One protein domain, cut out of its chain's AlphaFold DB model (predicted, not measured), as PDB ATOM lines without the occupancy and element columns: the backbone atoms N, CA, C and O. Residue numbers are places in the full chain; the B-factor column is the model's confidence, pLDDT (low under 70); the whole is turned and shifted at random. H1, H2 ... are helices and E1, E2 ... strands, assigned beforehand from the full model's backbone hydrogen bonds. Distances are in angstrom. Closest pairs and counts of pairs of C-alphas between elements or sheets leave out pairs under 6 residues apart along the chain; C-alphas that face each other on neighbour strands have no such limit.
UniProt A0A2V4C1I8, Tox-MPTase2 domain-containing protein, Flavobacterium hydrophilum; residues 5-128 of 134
ATOM      1  N   ASN A   5      32.844 -15.409   1.748       93.12
ATOM      2  CA  ASN A   5      32.711 -14.145   1.029       93.12
ATOM      3  C   ASN A   5      32.371 -12.986   1.970       93.12
ATOM      4  O   ASN A   5      32.947 -11.916   1.819       93.12
ATOM      5  N   SER A   6      31.548 -13.205   3.004       92.88
ATOM      6  CA  SER A   6      31.343 -12.203   4.065       92.88
ATOM      7  C   SER A   6      32.658 -11.856   4.768       92.88
ATOM      8  O   SER A   6      32.965 -10.685   4.961       92.88
ATOM      9  N   PHE A   7      33.484 -12.859   5.085       93.38
ATOM     10  CA  PHE A   7      34.804 -12.622   5.677       93.38
ATOM     11  C   PHE A   7      35.746 -11.868   4.725       93.38
ATOM     12  O   PHE A   7      36.364 -10.884   5.126       93.38
ATOM     13  N   LYS A   8      35.825 -12.282   3.452       94.88
ATOM     14  CA  LYS A   8      36.621 -11.589   2.424       94.88
ATOM     15  C   LYS A   8      36.180 -10.138   2.233       94.88
ATOM     16  O   LYS A   8      37.034  -9.265   2.130       94.88
ATOM     17  N   SER A   9      34.874  -9.881   2.232       94.94
ATOM     18  CA  SER A   9      34.325  -8.534   2.095       94.94
ATOM     19  C   SER A   9      34.674  -7.663   3.305       94.94
ATOM     20  O   SER A   9      35.059  -6.511   3.131       94.94
ATOM     21  N   THR A  10      34.664  -8.221   4.521       95.56
ATOM     22  CA  THR A  10      35.140  -7.504   5.714       95.56
ATOM     23  C   THR A  10      36.638  -7.226   5.633       95.56
ATOM     24  O   THR A  10      37.058  -6.102   5.860       95.56
ATOM     25  N   LEU A  11      37.464  -8.194   5.227       96.25
ATOM     26  CA  LEU A  11      38.892  -7.928   5.021       96.25
ATOM     27  C   LEU A  11      39.134  -6.849   3.961       96.25
ATOM     28  O   LEU A  11      40.048  -6.041   4.105       96.25
ATOM     29  N   LYS A  12      38.316  -6.813   2.904       96.31
ATOM     30  CA  LYS A  12      38.383  -5.764   1.888       96.31
ATOM     31  C   LYS A  12      38.115  -4.384   2.493       96.31
ATOM     32  O   LYS A  12      38.838  -3.455   2.150       96.31
ATOM     33  N   HIS A  13      37.134  -4.272   3.389       96.62
ATOM     34  CA  HIS A  13      36.843  -3.049   4.140       96.62
ATOM     35  C   HIS A  13      38.075  -2.560   4.919       96.62
ATOM     36  O   HIS A  13      38.543  -1.445   4.706       96.62
ATOM     37  N   GLU A  14      38.687  -3.435   5.721       97.06
ATOM     38  CA  GLU A  14      39.873  -3.079   6.513       97.06
ATOM     39  C   GLU A  14      41.079  -2.703   5.638       97.06
ATOM     40  O   GLU A  14      41.804  -1.749   5.921       97.06
ATOM     41  N   ILE A  15      41.294  -3.412   4.523       97.00
ATOM     42  CA  ILE A  15      42.363  -3.083   3.568       97.00
ATOM     43  C   ILE A  15      42.158  -1.685   2.974       97.00
ATOM     44  O   ILE A  15      43.133  -0.964   2.758       97.00
ATOM     45  N   LEU A  16      40.914  -1.288   2.704       96.88
ATOM     46  CA  LEU A  16      40.607   0.045   2.189       96.88
ATOM     47  C   LEU A  16      40.941   1.134   3.216       96.88
ATOM     48  O   LEU A  16      41.544   2.132   2.824       96.88
ATOM     49  N   HIS A  17      40.683   0.912   4.510       95.88
ATOM     50  CA  HIS A  17      41.152   1.812   5.572       95.88
ATOM     51  C   HIS A  17      42.678   1.926   5.615       95.88
ATOM     52  O   HIS A  17      43.219   3.026   5.716       95.88
ATOM     53  N   VAL A  18      43.396   0.807   5.475       96.25
ATOM     54  CA  VAL A  18      44.867   0.818   5.419       96.25
ATOM     55  C   VAL A  18      45.372   1.623   4.218       96.25
ATOM     56  O   VAL A  18      46.311   2.406   4.359       96.25
ATOM     57  N   ILE A  19      44.750   1.465   3.045       96.06
ATOM     58  CA  ILE A  19      45.096   2.224   1.835       96.06
ATOM     59  C   ILE A  19      44.844   3.722   2.038       96.06
ATOM     60  O   ILE A  19      45.709   4.532   1.704       96.06
ATOM     61  N   ASP A  20      43.690   4.094   2.589       96.38
ATOM     62  CA  ASP A  20      43.337   5.490   2.844       96.38
ATOM     63  C   ASP A  20      44.320   6.126   3.852       96.38
ATOM     64  O   ASP A  20      44.826   7.223   3.600       96.38
ATOM     65  N   ASN A  21      44.731   5.394   4.894       95.06
ATOM     66  CA  ASN A  21      45.767   5.830   5.839       95.06
ATOM     67  C   ASN A  21      47.150   6.015   5.176       95.06
ATOM     68  O   ASN A  21      47.810   7.032   5.385       95.06
ATOM     69  N   ILE A  22      47.586   5.074   4.326       96.25
ATOM     70  CA  ILE A  22      48.843   5.200   3.559       96.25
ATOM     71  C   ILE A  22      48.820   6.455   2.675       96.25
ATOM     72  O   ILE A  22      49.820   7.169   2.573       96.25
ATOM     73  N   ASN A  23      47.667   6.747   2.072       96.50
ATOM     74  CA  ASN A  23      47.456   7.912   1.217       96.50
ATOM     75  C   ASN A  23      47.192   9.212   1.994       96.50
ATOM     76  O   ASN A  23      47.027  10.257   1.366       96.50
ATOM     77  N   LYS A  24      47.180   9.170   3.335       95.31
ATOM     78  CA  LYS A  24      46.873  10.308   4.218       95.31
ATOM     79  C   LYS A  24      45.515  10.948   3.911       95.31
ATOM     80  O   LYS A  24      45.375  12.170   3.970       95.31
ATOM     81  N   VAL A  25      44.537  10.126   3.545       94.62
ATOM     82  CA  VAL A  25      43.142  10.552   3.417       94.62
ATOM     83  C   VAL A  25      42.627  10.873   4.818       94.62
ATOM     84  O   VAL A  25      42.828  10.088   5.743       94.62
ATOM     85  N   GLU A  26      42.007  12.040   4.981       93.00
ATOM     86  CA  GLU A  26      41.420  12.448   6.259       93.00
ATOM     87  C   GLU A  26      40.299  11.487   6.665       93.00
ATOM     88  O   GLU A  26      39.468  11.092   5.837       93.00
ATOM     89  N   ASP A  27      40.277  11.110   7.939       90.75
ATOM     90  CA  ASP A  27      39.233  10.249   8.467       90.75
ATOM     91  C   ASP A  27      37.987  11.077   8.796       90.75
ATOM     92  O   ASP A  27      38.014  11.954   9.655       90.75
ATOM     93  N   THR A  28      36.915  10.854   8.039       91.25
ATOM     94  CA  THR A  28      35.650  11.587   8.123       91.25
ATOM     95  C   THR A  28      34.498  10.634   7.818       91.25
ATOM     96  O   THR A  28      34.675   9.615   7.141       91.25
ATOM     97  N   TYR A  29      33.270  11.008   8.187       92.06
ATOM     98  CA  TYR A  29      32.090  10.235   7.785       92.06
ATOM     99  C   TYR A  29      31.971  10.055   6.261       92.06
ATOM    100  O   TYR A  29      31.493   9.024   5.789       92.06
ATOM    101  N   GLU A  30      32.403  11.044   5.471       91.56
ATOM    102  CA  GLU A  30      32.378  10.952   4.011       91.56
ATOM    103  C   GLU A  30      33.400   9.943   3.472       91.56
ATOM    104  O   GLU A  30      33.082   9.170   2.562       91.56
ATOM    105  N   THR A  31      34.613   9.923   4.021       93.19
ATOM    106  CA  THR A  31      35.656   8.987   3.588       93.19
ATOM    107  C   THR A  31      35.325   7.559   4.017       93.19
ATOM    108  O   THR A  31      35.416   6.655   3.186       93.19
ATOM    109  N   HIS A  32      34.761   7.356   5.210       94.38
ATOM    110  CA  HIS A  32      34.185   6.068   5.614       94.38
ATOM    111  C   HIS A  32      33.029   5.616   4.704       94.38
ATOM    112  O   HIS A  32      32.991   4.463   4.264       94.38
ATOM    113  N   ALA A  33      32.106   6.512   4.332       94.31
ATOM    114  CA  ALA A  33      31.050   6.186   3.369       94.31
ATOM    115  C   ALA A  33      31.633   5.727   2.014       94.31
ATOM    116  O   ALA A  33      31.106   4.806   1.386       94.31
ATOM    117  N   ASN A  34      32.751   6.317   1.578       94.00
ATOM    118  CA  ASN A  34      33.456   5.892   0.366       94.00
ATOM    119  C   ASN A  34      34.103   4.506   0.511       94.00
ATOM    120  O   ASN A  34      34.133   3.754  -0.465       94.00
ATOM    121  N   VAL A  35      34.609   4.144   1.695       95.75
ATOM    122  CA  VAL A  35      35.119   2.789   1.963       95.75
ATOM    123  C   VAL A  35      34.011   1.758   1.771       95.75
ATOM    124  O   VAL A  35      34.209   0.787   1.041       95.75
ATOM    125  N   TYR A  36      32.819   2.006   2.318       95.62
ATOM    126  CA  TYR A  36      31.660   1.140   2.100       95.62
ATOM    127  C   TYR A  36      31.270   1.034   0.620       95.62
ATOM    128  O   TYR A  36      31.065  -0.075   0.129       95.62
ATOM    129  N   LEU A  37      31.222   2.148  -0.123       93.88
ATOM    130  CA  LEU A  37      30.967   2.112  -1.571       93.88
ATOM    131  C   LEU A  37      31.981   1.217  -2.295       93.88
ATOM    132  O   LEU A  37      31.597   0.337  -3.061       93.88
ATOM    133  N   LYS A  38      33.278   1.389  -2.020       94.25
ATOM    134  CA  LYS A  38      34.345   0.571  -2.617       94.25
ATOM    135  C   LYS A  38      34.242  -0.906  -2.209       94.25
ATOM    136  O   LYS A  38      34.469  -1.772  -3.048       94.25
ATOM    137  N   GLN A  39      33.898  -1.203  -0.953       94.44
ATOM    138  CA  GLN A  39      33.683  -2.569  -0.463       94.44
ATOM    139  C   GLN A  39      32.529  -3.249  -1.206       94.44
ATOM    140  O   GLN A  39      32.650  -4.406  -1.602       94.44
ATOM    141  N   MET A  40      31.416  -2.539  -1.405       93.94
ATOM    142  CA  MET A  40      30.213  -3.100  -2.022       93.94
ATOM    143  C   MET A  40      30.360  -3.334  -3.537       93.94
ATOM    144  O   MET A  40      29.641  -4.159  -4.095       93.94
ATOM    145  N   LYS A  41      31.347  -2.703  -4.190       91.50
ATOM    146  CA  LYS A  41      31.744  -3.008  -5.580       91.50
ATOM    147  C   LYS A  41      32.542  -4.312  -5.730       91.50
ATOM    148  O   LYS A  41      32.731  -4.773  -6.852       91.50
ATOM    149  N   ASP A  42      33.051  -4.887  -4.640       91.44
ATOM    150  CA  ASP A  42      33.863  -6.108  -4.674       91.44
ATOM    151  C   ASP A  42      32.987  -7.368  -4.833       91.44
ATOM    152  O   ASP A  42      31.935  -7.501  -4.201       91.44
ATOM    153  N   ASP A  43      33.435  -8.338  -5.636       89.88
ATOM    154  CA  ASP A  43      32.685  -9.579  -5.890       89.88
ATOM    155  C   ASP A  43      32.386 -10.369  -4.603       89.88
ATOM    156  O   ASP A  43      31.337 -11.009  -4.483       89.88
ATOM    157  N   SER A  44      33.254 -10.281  -3.588       92.44
ATOM    158  CA  SER A  44      33.003 -10.930  -2.297       92.44
ATOM    159  C   SER A  44      31.789 -10.353  -1.564       92.44
ATOM    160  O   SER A  44      31.098 -11.079  -0.849       92.44
ATOM    161  N   PHE A  45      31.461  -9.076  -1.773       92.38
ATOM    162  CA  PHE A  45      30.222  -8.510  -1.255       92.38
ATOM    163  C   PHE A  45      29.012  -9.095  -1.987       92.38
ATOM    164  O   PHE A  45      28.060  -9.556  -1.351       92.38
ATOM    165  N   LYS A  46      29.059  -9.162  -3.320       87.94
ATOM    166  CA  LYS A  46      27.984  -9.734  -4.145       87.94
ATOM    167  C   LYS A  46      27.660 -11.183  -3.773       87.94
ATOM    168  O   LYS A  46      26.480 -11.538  -3.762       87.94
ATOM    169  N   ASP A  47      28.653 -11.985  -3.405       89.00
ATOM    170  CA  ASP A  47      28.473 -13.409  -3.083       89.00
ATOM    171  C   ASP A  47      28.324 -13.694  -1.573       89.00
ATOM    172  O   ASP A  47      28.279 -14.851  -1.135       89.00
ATOM    173  N   SER A  48      28.240 -12.644  -0.755       90.69
ATOM    174  CA  SER A  48      27.951 -12.749   0.676       90.69
ATOM    175  C   SER A  48      26.465 -13.032   0.952       90.69
ATOM    176  O   SER A  48      25.594 -12.889   0.080       90.69
ATOM    177  N   ASN A  49      26.158 -13.469   2.176       89.94
ATOM    178  CA  ASN A  49      24.779 -13.745   2.582       89.94
ATOM    179  C   ASN A  49      23.951 -12.452   2.749       89.94
ATOM    180  O   ASN A  49      24.485 -11.347   2.839       89.94
ATOM    181  N   VAL A  50      22.623 -12.594   2.750       89.38
ATOM    182  CA  VAL A  50      21.690 -11.453   2.791       89.38
ATOM    183  C   VAL A  50      21.817 -10.661   4.092       89.38
ATOM    184  O   VAL A  50      21.791  -9.433   4.042       89.38
ATOM    185  N   ASP A  51      22.016 -11.331   5.228       90.06
ATOM    186  CA  ASP A  51      22.150 -10.670   6.533       90.06
ATOM    187  C   ASP A  51      23.384  -9.762   6.570       90.06
ATOM    188  O   ASP A  51      23.305  -8.614   7.000       90.06
ATOM    189  N   TYR A  52      24.507 -10.239   6.029       92.31
ATOM    190  CA  TYR A  52      25.736  -9.465   5.899       92.31
ATOM    191  C   TYR A  52      25.563  -8.271   4.956       92.31
ATOM    192  O   TYR A  52      25.958  -7.154   5.284       92.31
ATOM    193  N   LYS A  53      24.928  -8.474   3.795       91.62
ATOM    194  CA  LYS A  53      24.614  -7.363   2.882       91.62
ATOM    195  C   LYS A  53      23.757  -6.314   3.574       91.62
ATOM    196  O   LYS A  53      24.055  -5.130   3.477       91.62
ATOM    197  N   SER A  54      22.743  -6.759   4.313       92.50
ATOM    198  CA  SER A  54      21.856  -5.884   5.080       92.50
ATOM    199  C   SER A  54      22.637  -5.084   6.113       92.50
ATOM    200  O   SER A  54      22.465  -3.872   6.181       92.50
ATOM    201  N   SER A  55      23.545  -5.717   6.865       92.69
ATOM    202  CA  SER A  55      24.349  -5.009   7.865       92.69
ATOM    203  C   SER A  55      25.295  -3.983   7.243       92.69
ATOM    204  O   SER A  55      25.394  -2.873   7.746       92.69
ATOM    205  N   VAL A  56      25.955  -4.314   6.130       94.88
ATOM    206  CA  VAL A  56      26.883  -3.392   5.452       94.88
ATOM    207  C   VAL A  56      26.135  -2.196   4.856       94.88
ATOM    208  O   VAL A  56      26.555  -1.056   5.032       94.88
ATOM    209  N   VAL A  57      24.996  -2.435   4.198       94.69
ATOM    210  CA  VAL A  57      24.159  -1.368   3.620       94.69
ATOM    211  C   VAL A  57      23.572  -0.489   4.721       94.69
ATOM    212  O   VAL A  57      23.519   0.732   4.569       94.69
ATOM    213  N   TYR A  58      23.174  -1.091   5.845       94.50
ATOM    214  CA  TYR A  58      22.724  -0.360   7.023       94.50
ATOM    215  C   TYR A  58      23.822   0.568   7.549       94.50
ATOM    216  O   TYR A  58      23.560   1.757   7.733       94.50
ATOM    217  N   SER A  59      25.045   0.061   7.742       94.19
ATOM    218  CA  SER A  59      26.179   0.877   8.188       94.19
ATOM    219  C   SER A  59      26.471   2.007   7.206       94.19
ATOM    220  O   SER A  59      26.543   3.161   7.611       94.19
ATOM    221  N   PHE A  60      26.524   1.718   5.903       95.81
ATOM    222  CA  PHE A  60      26.695   2.746   4.877       95.81
ATOM    223  C   PHE A  60      25.631   3.850   4.977       95.81
ATOM    224  O   PHE A  60      25.967   5.034   5.022       95.81
ATOM    225  N   CYS A  61      24.352   3.483   5.088       94.94
ATOM    226  CA  CYS A  61      23.274   4.451   5.275       94.94
ATOM    227  C   CYS A  61      23.433   5.246   6.575       94.94
ATOM    228  O   CYS A  61      23.147   6.441   6.595       94.94
ATOM    229  N   ASN A  62      23.906   4.619   7.654       94.00
ATOM    230  CA  ASN A  62      24.162   5.313   8.908       94.00
ATOM    231  C   ASN A  62      25.254   6.384   8.754       94.00
ATOM    232  O   ASN A  62      25.074   7.505   9.228       94.00
ATOM    233  N   TYR A  63      26.337   6.101   8.024       93.94
ATOM    234  CA  TYR A  63      27.345   7.113   7.691       93.94
ATOM    235  C   TYR A  63      26.747   8.271   6.886       93.94
ATOM    236  O   TYR A  63      26.984   9.430   7.218       93.94
ATOM    237  N   LEU A  64      25.892   7.990   5.897       92.81
ATOM    238  CA  LEU A  64      25.200   9.038   5.136       92.81
ATOM    239  C   LEU A  64      24.314   9.928   6.024       92.81
ATOM    240  O   LEU A  64      24.302  11.149   5.856       92.81
ATOM    241  N   LEU A  65      23.607   9.335   6.990       92.31
ATOM    242  CA  LEU A  65      22.827  10.085   7.976       92.31
ATOM    243  C   LEU A  65      23.732  10.915   8.904       92.31
ATOM    244  O   LEU A  65      23.390  12.050   9.229       92.31
ATOM    245  N   ASN A  66      24.894  10.392   9.310       91.44
ATOM    246  CA  ASN A  66      25.861  11.130  10.129       91.44
ATOM    247  C   ASN A  66      26.471  12.324   9.380       91.44
ATOM    248  O   ASN A  66      26.613  13.382   9.990       91.44
ATOM    249  N   ILE A  67      26.721  12.220   8.069       89.69
ATOM    250  CA  ILE A  67      27.124  13.365   7.234       89.69
ATOM    251  C   ILE A  67      26.035  14.450   7.263       89.69
ATOM    252  O   ILE A  67      26.328  15.610   7.554       89.69
ATOM    253  N   ASP A  68      24.771  14.088   7.015       88.38
ATOM    254  CA  ASP A  68      23.637  15.030   7.034       88.38
ATOM    255  C   ASP A  68      23.503  15.739   8.400       88.38
ATOM    256  O   ASP A  68      23.347  16.962   8.476       88.38
ATOM    257  N   GLN A  69      23.662  14.994   9.501       87.94
ATOM    258  CA  GLN A  69      23.629  15.543  10.861       87.94
ATOM    259  C   GLN A  69      24.849  16.403  11.204       87.94
ATOM    260  O   GLN A  69      24.700  17.447  11.841       87.94
ATOM    261  N   GLN A  70      26.056  15.997  10.812       87.44
ATOM    262  CA  GLN A  70      27.273  16.780  11.026       87.44
ATOM    263  C   GLN A  70      27.157  18.133  10.328       87.44
ATOM    264  O   GLN A  70      27.402  19.174  10.933       87.44
ATOM    265  N   LYS A  71      26.681  18.133   9.085       85.00
ATOM    266  CA  LYS A  71      26.561  19.348   8.282       85.00
ATOM    267  C   LYS A  71      25.505  20.305   8.809       85.00
ATOM    268  O   LYS A  71      25.728  21.515   8.789       85.00
ATOM    269  N   LYS A  72      24.419  19.779   9.390       84.38
ATOM    270  CA  LYS A  72      23.489  20.577  10.202       84.38
ATOM    271  C   LYS A  72      24.194  21.265  11.370       84.38
ATOM    272  O   LYS A  72      23.984  22.456  11.580       84.38
ATOM    273  N   ARG A  73      25.004  20.526  12.139       83.56
ATOM    274  CA  ARG A  73      25.704  21.060  13.324       83.56
ATOM    275  C   ARG A  73      26.713  22.146  12.962       83.56
ATOM    276  O   ARG A  73      26.824  23.128  13.684       83.56
ATOM    277  N   GLU A  74      27.413  21.981  11.847       83.56
ATOM    278  CA  GLU A  74      28.424  22.930  11.370       83.56
ATOM    279  C   GLU A  74      27.811  24.198  10.744       83.56
ATOM    280  O   GLU A  74      28.541  25.137  10.436       83.56
ATOM    281  N   ASN A  75      26.480  24.249  10.566       70.31
ATOM    282  CA  ASN A  75      25.748  25.346   9.919       70.31
ATOM    283  C   ASN A  75      26.357  25.756   8.563       70.31
ATOM    284  O   ASN A  75      26.388  26.931   8.189       70.31
ATOM    285  N   LEU A  76      26.900  24.775   7.841       66.62
ATOM    286  CA  LEU A  76      27.500  24.997   6.534       66.62
ATOM    287  C   LEU A  76      26.394  25.120   5.486       66.62
ATOM    288  O   LEU A  76      25.363  24.453   5.583       66.62
ATOM    289  N   ASN A  77      26.648  25.908   4.435       62.84
ATOM    290  CA  ASN A  77      25.914  25.811   3.171       62.84
ATOM    291  C   ASN A  77      26.200  24.434   2.563       62.84
ATOM    292  O   ASN A  77      27.067  24.267   1.704       62.84
ATOM    293  N   TYR A  78      25.527  23.422   3.094       62.94
ATOM    294  CA  TYR A  78      25.741  22.052   2.708       62.94
ATOM    295  C   TYR A  78      25.057  21.802   1.382       62.94
ATOM    296  O   TYR A  78      23.851  21.996   1.224       62.94
ATOM    297  N   ASN A  79      25.843  21.347   0.419       66.12
ATOM    298  CA  ASN A  79      25.280  20.868  -0.815       66.12
ATOM    299  C   ASN A  79      24.697  19.469  -0.572       66.12
ATOM    300  O   ASN A  79      25.436  18.484  -0.529       66.12
ATOM    301  N   HIS A  80      23.366  19.386  -0.455       67.62
ATOM    302  CA  HIS A  80      22.624  18.123  -0.336       67.62
ATOM    303  C   HIS A  80      23.002  17.116  -1.447       67.62
ATOM    304  O   HIS A  80      22.808  15.911  -1.285       67.62
ATOM    305  N   ASN A  81      23.601  17.588  -2.551       70.62
ATOM    306  CA  ASN A  81      24.094  16.754  -3.641       70.62
ATOM    307  C   ASN A  81      25.095  15.682  -3.198       70.62
ATOM    308  O   ASN A  81      25.136  14.651  -3.855       70.62
ATOM    309  N   ILE A  82      25.886  15.860  -2.130       80.12
ATOM    310  CA  ILE A  82      26.917  14.863  -1.774       80.12
ATOM    311  C   ILE A  82      26.271  13.542  -1.337       80.12
ATOM    312  O   ILE A  82      26.527  12.508  -1.952       80.12
ATOM    313  N   VAL A  83      25.373  13.562  -0.347       86.56
ATOM    314  CA  VAL A  83      24.689  12.340   0.125       86.56
ATOM    315  C   VAL A  83      23.828  11.725  -0.980       86.56
ATOM    316  O   VAL A  83      23.905  10.521  -1.219       86.56
ATOM    317  N   ILE A  84      23.071  12.547  -1.711       86.12
ATOM    318  CA  ILE A  84      22.226  12.060  -2.810       86.12
ATOM    319  C   ILE A  84      23.067  11.465  -3.948       86.12
ATOM    320  O   ILE A  84      22.699  10.428  -4.496       86.12
ATOM    321  N   SER A  85      24.222  12.051  -4.279       86.81
ATOM    322  CA  SER A  85      25.116  11.507  -5.308       86.81
ATOM    323  C   SER A  85      25.658  10.129  -4.934       86.81
ATOM    324  O   SER A  85      25.642   9.242  -5.781       86.81
ATOM    325  N   LYS A  86      26.030   9.909  -3.666       89.69
ATOM    326  CA  LYS A  86      26.498   8.602  -3.177       89.69
ATOM    327  C   LYS A  86      25.388   7.550  -3.194       89.69
ATOM    328  O   LYS A  86      25.638   6.402  -3.546       89.69
ATOM    329  N   ILE A  87      24.154   7.936  -2.862       91.25
ATOM    330  CA  ILE A  87      22.981   7.050  -2.967       91.25
ATOM    331  C   ILE A  87      22.720   6.676  -4.428       91.25
ATOM    332  O   ILE A  87      22.463   5.513  -4.735       91.25
ATOM    333  N   ASN A  88      22.814   7.647  -5.339       89.25
ATOM    334  CA  ASN A  88      22.631   7.408  -6.767       89.25
ATOM    335  C   ASN A  88      23.736   6.512  -7.339       89.25
ATOM    336  O   ASN A  88      23.419   5.578  -8.071       89.25
ATOM    337  N   GLU A  89      24.999   6.752  -6.975       90.62
ATOM    338  CA  GLU A  89      26.131   5.886  -7.327       90.62
ATOM    339  C   GLU A  89      25.867   4.449  -6.868       90.62
ATOM    340  O   GLU A  89      25.865   3.528  -7.683       90.62
ATOM    341  N   PHE A  90      25.527   4.274  -5.589       91.38
ATOM    342  CA  PHE A  90      25.212   2.968  -5.023       91.38
ATOM    343  C   PHE A  90      24.077   2.258  -5.780       91.38
ATOM    344  O   PHE A  90      24.216   1.100  -6.183       91.38
ATOM    345  N   ASN A  91      22.956   2.949  -5.999       90.62
ATOM    346  CA  ASN A  91      21.769   2.379  -6.634       90.62
ATOM    347  C   ASN A  91      22.007   1.993  -8.102       90.62
ATOM    348  O   ASN A  91      21.475   0.977  -8.559       90.62
ATOM    349  N   LEU A  92      22.800   2.779  -8.837       88.19
ATOM    350  CA  LEU A  92      23.170   2.478 -10.222       88.19
ATOM    351  C   LEU A  92      24.020   1.207 -10.312       88.19
ATOM    352  O   LEU A  92      23.789   0.377 -11.190       88.19
ATOM    353  N   GLU A  93      24.963   1.029  -9.392       85.69
ATOM    354  CA  GLU A  93      25.866  -0.127  -9.382       85.69
ATOM    355  C   GLU A  93      25.173  -1.429  -8.979       85.69
ATOM    356  O   GLU A  93      25.508  -2.500  -9.487       85.69
ATOM    357  N   HIS A  94      24.168  -1.349  -8.106       83.19
ATOM    358  CA  HIS A  94      23.488  -2.528  -7.568       83.19
ATOM    359  C   HIS A  94      22.213  -2.913  -8.332       83.19
ATOM    360  O   HIS A  94      21.627  -3.960  -8.035       83.19
ATOM    361  N   GLN A  95      21.800  -2.114  -9.327       77.69
ATOM    362  CA  GLN A  95      20.732  -2.398 -10.305       77.69
ATOM    363  C   GLN A  95      19.465  -3.044  -9.702       77.69
ATOM    364  O   GLN A  95      18.888  -3.968 -10.273       77.69
ATOM    365  N   GLY A  96      19.038  -2.594  -8.518       66.00
ATOM    366  CA  GLY A  96      17.820  -3.079  -7.855       66.00
ATOM    367  C   GLY A  96      17.954  -4.395  -7.076       66.00
ATOM    368  O   GLY A  96      16.995  -4.811  -6.430       66.00
ATOM    369  N   LYS A  97      19.130  -5.038  -7.054       83.12
ATOM    370  CA  LYS A  97      19.405  -6.138  -6.103       83.12
ATOM    371  C   LYS A  97      19.527  -5.623  -4.681       83.12
ATOM    372  O   LYS A  97      19.146  -6.307  -3.738       83.12
ATOM    373  N   ILE A  98      20.076  -4.427  -4.540       90.62
ATOM    374  CA  ILE A  98      20.006  -3.630  -3.329       90.62
ATOM    375  C   ILE A  98      19.666  -2.220  -3.781       90.62
ATOM    376  O   ILE A  98      20.232  -1.737  -4.765       90.62
ATOM    377  N   LYS A  99      18.733  -1.577  -3.092       92.38
ATOM    378  CA  LYS A  99      18.349  -0.204  -3.387       92.38
ATOM    379  C   LYS A  99      18.156   0.557  -2.092       92.38
ATOM    380  O   LYS A  99      17.401   0.131  -1.227       92.38
ATOM    381  N   ILE A 100      18.823   1.696  -1.987       93.75
ATOM    382  CA  ILE A 100      18.589   2.685  -0.941       93.75
ATOM    383  C   ILE A 100      17.485   3.618  -1.425       93.75
ATOM    384  O   ILE A 100      17.542   4.174  -2.525       93.75
ATOM    385  N   ILE A 101      16.470   3.778  -0.592       91.62
ATOM    386  CA  ILE A 101      15.324   4.645  -0.803       91.62
ATOM    387  C   ILE A 101      15.520   5.875   0.080       91.62
ATOM    388  O   ILE A 101      15.634   5.770   1.305       91.62
ATOM    389  N   ALA A 102      15.546   7.034  -0.568       89.81
ATOM    390  CA  ALA A 102      15.681   8.344   0.048       89.81
ATOM    391  C   ALA A 102      14.528   9.258  -0.408       89.81
ATOM    392  O   ALA A 102      13.944   9.000  -1.464       89.81
ATOM    393  N   PRO A 103      14.200  10.320   0.352       83.50
ATOM    394  CA  PRO A 103      13.290  11.369  -0.089       83.50
ATOM    395  C   PRO A 103      13.763  11.975  -1.409       83.50
ATOM    396  O   PRO A 103      14.967  12.019  -1.680       83.50
ATOM    397  N   GLU A 104      12.831  12.475  -2.221       76.25
ATOM    398  CA  GLU A 104      13.213  13.141  -3.464       76.25
ATOM    399  C   GLU A 104      14.082  14.373  -3.176       76.25
ATOM    400  O   GLU A 104      14.024  14.994  -2.106       76.25
ATOM    401  N   PHE A 105      14.911  14.738  -4.153       67.31
ATOM    402  CA  PHE A 105      15.770  15.908  -4.037       67.31
ATOM    403  C   PHE A 105      14.939  17.161  -3.716       67.31
ATOM    404  O   PHE A 105      13.951  17.454  -4.385       67.31
ATOM    405  N   GLY A 106      15.337  17.896  -2.674       66.56
ATOM    406  CA  GLY A 106      14.620  19.083  -2.198       66.56
ATOM    407  C   GLY A 106      13.423  18.808  -1.275       66.56
ATOM    408  O   GLY A 106      12.832  19.764  -0.782       66.56
ATOM    409  N   GLN A 107      13.081  17.544  -0.988       73.69
ATOM    410  CA  GLN A 107      11.960  17.192  -0.100       73.69
ATOM    411  C   GLN A 107      12.343  16.974   1.370       73.69
ATOM    412  O   GLN A 107      11.477  16.665   2.188       73.69
ATOM    413  N   TYR A 108      13.612  17.146   1.742       76.81
ATOM    414  CA  TYR A 108      14.045  17.056   3.135       76.81
ATOM    415  C   TYR A 108      14.898  18.261   3.531       76.81
ATOM    416  O   TYR A 108      15.639  18.827   2.725       76.81
ATOM    417  N   SER A 109      14.777  18.656   4.796       78.25
ATOM    418  CA  SER A 109      15.637  19.669   5.408       78.25
ATOM    419  C   SER A 109      16.890  19.020   5.988       78.25
ATOM    420  O   SER A 109      16.859  17.866   6.415       78.25
ATOM    421  N   LEU A 110      17.985  19.779   6.014       80.00
ATOM    422  CA  LEU A 110      19.266  19.351   6.568       80.00
ATOM    423  C   LEU A 110      19.102  18.763   7.982       80.00
ATOM    424  O   LEU A 110      18.435  19.351   8.841       80.00
ATOM    425  N   GLY A 111      19.706  17.596   8.213       80.94
ATOM    426  CA  GLY A 111      19.611  16.807   9.446       80.94
ATOM    427  C   GLY A 111      18.224  16.236   9.736       80.94
ATOM    428  O   GLY A 111      17.924  15.955  10.897       80.94
ATOM    429  N   ASN A 112      17.373  16.105   8.720       84.88
ATOM    430  CA  ASN A 112      16.110  15.366   8.772       84.88
ATOM    431  C   ASN A 112      16.035  14.307   7.657       84.88
ATOM    432  O   ASN A 112      14.942  13.846   7.320       84.88
ATOM    433  N   LEU A 113      17.174  13.919   7.069       88.25
ATOM    434  CA  LEU A 113      17.219  12.808   6.128       88.25
ATOM    435  C   LEU A 113      16.725  11.518   6.801       88.25
ATOM    436  O   LEU A 113      17.107  11.189   7.924       88.25
ATOM    437  N   SER A 114      15.891  10.771   6.084       89.94
ATOM    438  CA  SER A 114      15.470   9.423   6.454       89.94
ATOM    439  C   SER A 114      15.829   8.481   5.320       89.94
ATOM    440  O   SER A 114      15.614   8.818   4.159       89.94
ATOM    441  N   LEU A 115      16.393   7.320   5.642       93.62
ATOM    442  CA  LEU A 115      16.788   6.322   4.657       93.62
ATOM    443  C   LEU A 115      16.138   4.986   4.986       93.62
ATOM    444  O   LEU A 115      16.002   4.601   6.148       93.62
ATOM    445  N   SER A 116      15.780   4.253   3.943       93.69
ATOM    446  CA  SER A 116      15.484   2.828   4.030       93.69
ATOM    447  C   SER A 116      16.197   2.100   2.901       93.69
ATOM    448  O   SER A 116      16.657   2.735   1.954       93.69
ATOM    449  N   PHE A 117      16.321   0.783   2.986       93.81
ATOM    450  CA  PHE A 117      16.855  -0.005   1.879       93.81
ATOM    451  C   PHE A 117      16.064  -1.290   1.676       93.81
ATOM    452  O   PHE A 117      15.545  -1.876   2.621       93.81
ATOM    453  N   GLU A 118      15.998  -1.738   0.431       92.50
ATOM    454  CA  GLU A 118      15.446  -3.028   0.035       92.50
ATOM    455  C   GLU A 118      16.560  -3.907  -0.533       92.50
ATOM    456  O   GLU A 118      17.478  -3.428  -1.201       92.50
ATOM    457  N   ILE A 119      16.474  -5.210  -0.274       89.81
ATOM    458  CA  ILE A 119      17.328  -6.223  -0.896       89.81
ATOM    459  C   ILE A 119      16.412  -7.145  -1.685       89.81
ATOM    460  O   ILE A 119      15.399  -7.582  -1.156       89.81
ATOM    461  N   ASN A 120      16.745  -7.437  -2.941       83.69
ATOM    462  CA  ASN A 120      16.004  -8.331  -3.838       83.69
ATOM    463  C   ASN A 120      14.486  -8.043  -3.912       83.69
ATOM    464  O   ASN A 120      13.693  -8.972  -4.050       83.69
ATOM    465  N   GLY A 121      14.075  -6.775  -3.789       73.25
ATOM    466  CA  GLY A 121      12.663  -6.375  -3.810       73.25
ATOM    467  C   GLY A 121      11.845  -6.767  -2.568       73.25
ATOM    468  O   GLY A 121      10.618  -6.700  -2.609       73.25
ATOM    469  N   TYR A 122      12.490  -7.192  -1.473       78.38
ATOM    470  CA  TYR A 122      11.828  -7.365  -0.176       78.38
ATOM    471  C   TYR A 122      11.474  -6.013   0.464       78.38
ATOM    472  O   TYR A 122      12.026  -4.981   0.094       78.38
ATOM    473  N   LEU A 123      10.564  -6.034   1.449       80.75
ATOM    474  CA  LEU A 123      10.088  -4.831   2.141       80.75
ATOM    475  C   LEU A 123      11.252  -3.942   2.622       80.75
ATOM    476  O   LEU A 123      12.175  -4.465   3.257       80.75
ATOM    477  N   PRO A 124      11.184  -2.617   2.384       84.06
ATOM    478  CA  PRO A 124      12.217  -1.697   2.828       84.06
ATOM    479  C   PRO A 124      12.447  -1.757   4.338       84.06
ATOM    480  O   PRO A 124      11.512  -1.657   5.135       84.06
ATOM    481  N   GLN A 125      13.710  -1.869   4.734       88.19
ATOM    482  CA  GLN A 125      14.147  -1.773   6.118       88.19
ATOM    483  C   GLN A 125      14.535  -0.330   6.429       88.19
ATOM    484  O   GLN A 125      15.393   0.247   5.762       88.19
ATOM    485  N   LEU A 126      13.897   0.260   7.442       89.69
ATOM    486  CA  LEU A 126      14.215   1.612   7.891       89.69
ATOM    487  C   LEU A 126      15.585   1.636   8.575       89.69
ATOM    488  O   LEU A 126      15.835   0.875   9.514       89.69
ATOM    489  N   VAL A 127      16.438   2.566   8.157       89.50
ATOM    490  CA  VAL A 127      17.723   2.817   8.804       89.50
ATOM    491  C   VAL A 127      17.487   3.772   9.962       89.50
ATOM    492  O   VAL A 127      17.006   4.892   9.778       89.50
ATOM    493  N   LYS A 128      17.813   3.332  11.178       83.06
ATOM    494  CA  LYS A 128      17.752   4.205  12.349       83.06
ATOM    495  C   LYS A 128      19.079   4.932  12.467       83.06
ATOM    496  O   LYS A 128      20.126   4.295  12.578       83.06
TER     497      LYS A 128
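AT A GLANCE: This is residues 5 to 128 of the 134 residues of the protein "Tox-MPTase2 domain-containing protein" of Flavobacterium hydrophilum (UniProt A0A2V4C1I8). A small three-stranded sheet, E1 E2 E3, covers one side of the long helix H4, while H2 packs on another side of H4 and H1 lies beyond H2, spreading away from it toward residue 22. H5 runs beside the edge strand E1, and the short H3 sits by the start of H1; H1, H2, H4 and H5 make a loose up-and-down bundle, each running against the one before it. The printed part has 124 residues, with five named helices followed by three named strands; the sheet's order is E1, E2, E3, antiparallel, and the class is mostly helix. The whole is compact, with a radius of gyration of the C-alphas of 14.5 A and spans of 40 by 39 by 22 A.

IN THESE COORDINATES: The sheet holds E1, residues 98 to 101, E2, residues 115 to 119, 13.7 A long, and E3, residues 125 to 127. H4, residues 50 to 73, measures 34.4 A and begins at C-alpha 50 at (21.690, -11.453, 2.791). H5 is residues 81 to 94, 19.7 A; H2 is residues 29 to 40, 16.7 A; H3 is residues 43 to 46. H1, residues 5 to 22, runs 25.3 A from C-alpha 5 at (32.711, -14.145, 1.029). E3 ends at C-alpha 127 at (17.723, 2.817, 8.804).

HOW THE PARTS SIT: The strands form a meander, each the antiparallel neighbour of the one before, and E1 and E2, like E2 and E3, are a hairpin. N 99 and O 118 are 2.9 A apart and N 125 and O 117 are 2.8 A apart, within hydrogen-bond range. H4 on one face of the sheet makes two layers; it lies over E2 at a height over the sheet of 8.0 A, along the strands at 16 degrees to E2 on the local plane, and the closest C-alphas of H4 and E2 are those of Cys 61 and Leu 115, 6.8 A. H5 is on the same face, over none of the strands; its closest C-alphas with E1 are Asn 91 and Lys 99, 5.4 A. H4 and H5, a helical hairpin, only just touch, with 3 pairs of C-alphas within 8 A, the closest those of Leu 64 and Val 83, 6.0 A. H2 touches residues 56 to 67 of H4, closest at the C-alphas of Tyr 29 and Tyr 63, 5.7 A, at a shallow tilt of 21 degrees, opposite ways. H1 and H2, a helical hairpin, touch at a steep tilt of 42 degrees, closest at the C-alphas of His 13 and Gln 39, 5.6 A. H3 touches residues 5 to 9 of H1, closest at the C-alphas of Asn 5 and Ser 44, 4.6 A. H1 and H5 are apart. In H1, H2, H4 and H5 every O i to N i+4 pair is within hydrogen-bond range; H3 is too short for such a pair.

THE WHOLE: The C-alphas farthest apart are those of Asn 5 and Asn 75, 41.1 A. The printed part has no cut. The link E1 to E2, residues 102 to 114, is long. Mean pLDDT of the printed part is 88.3; residues 76 to 80, 96 and 105 to 106 are under 70.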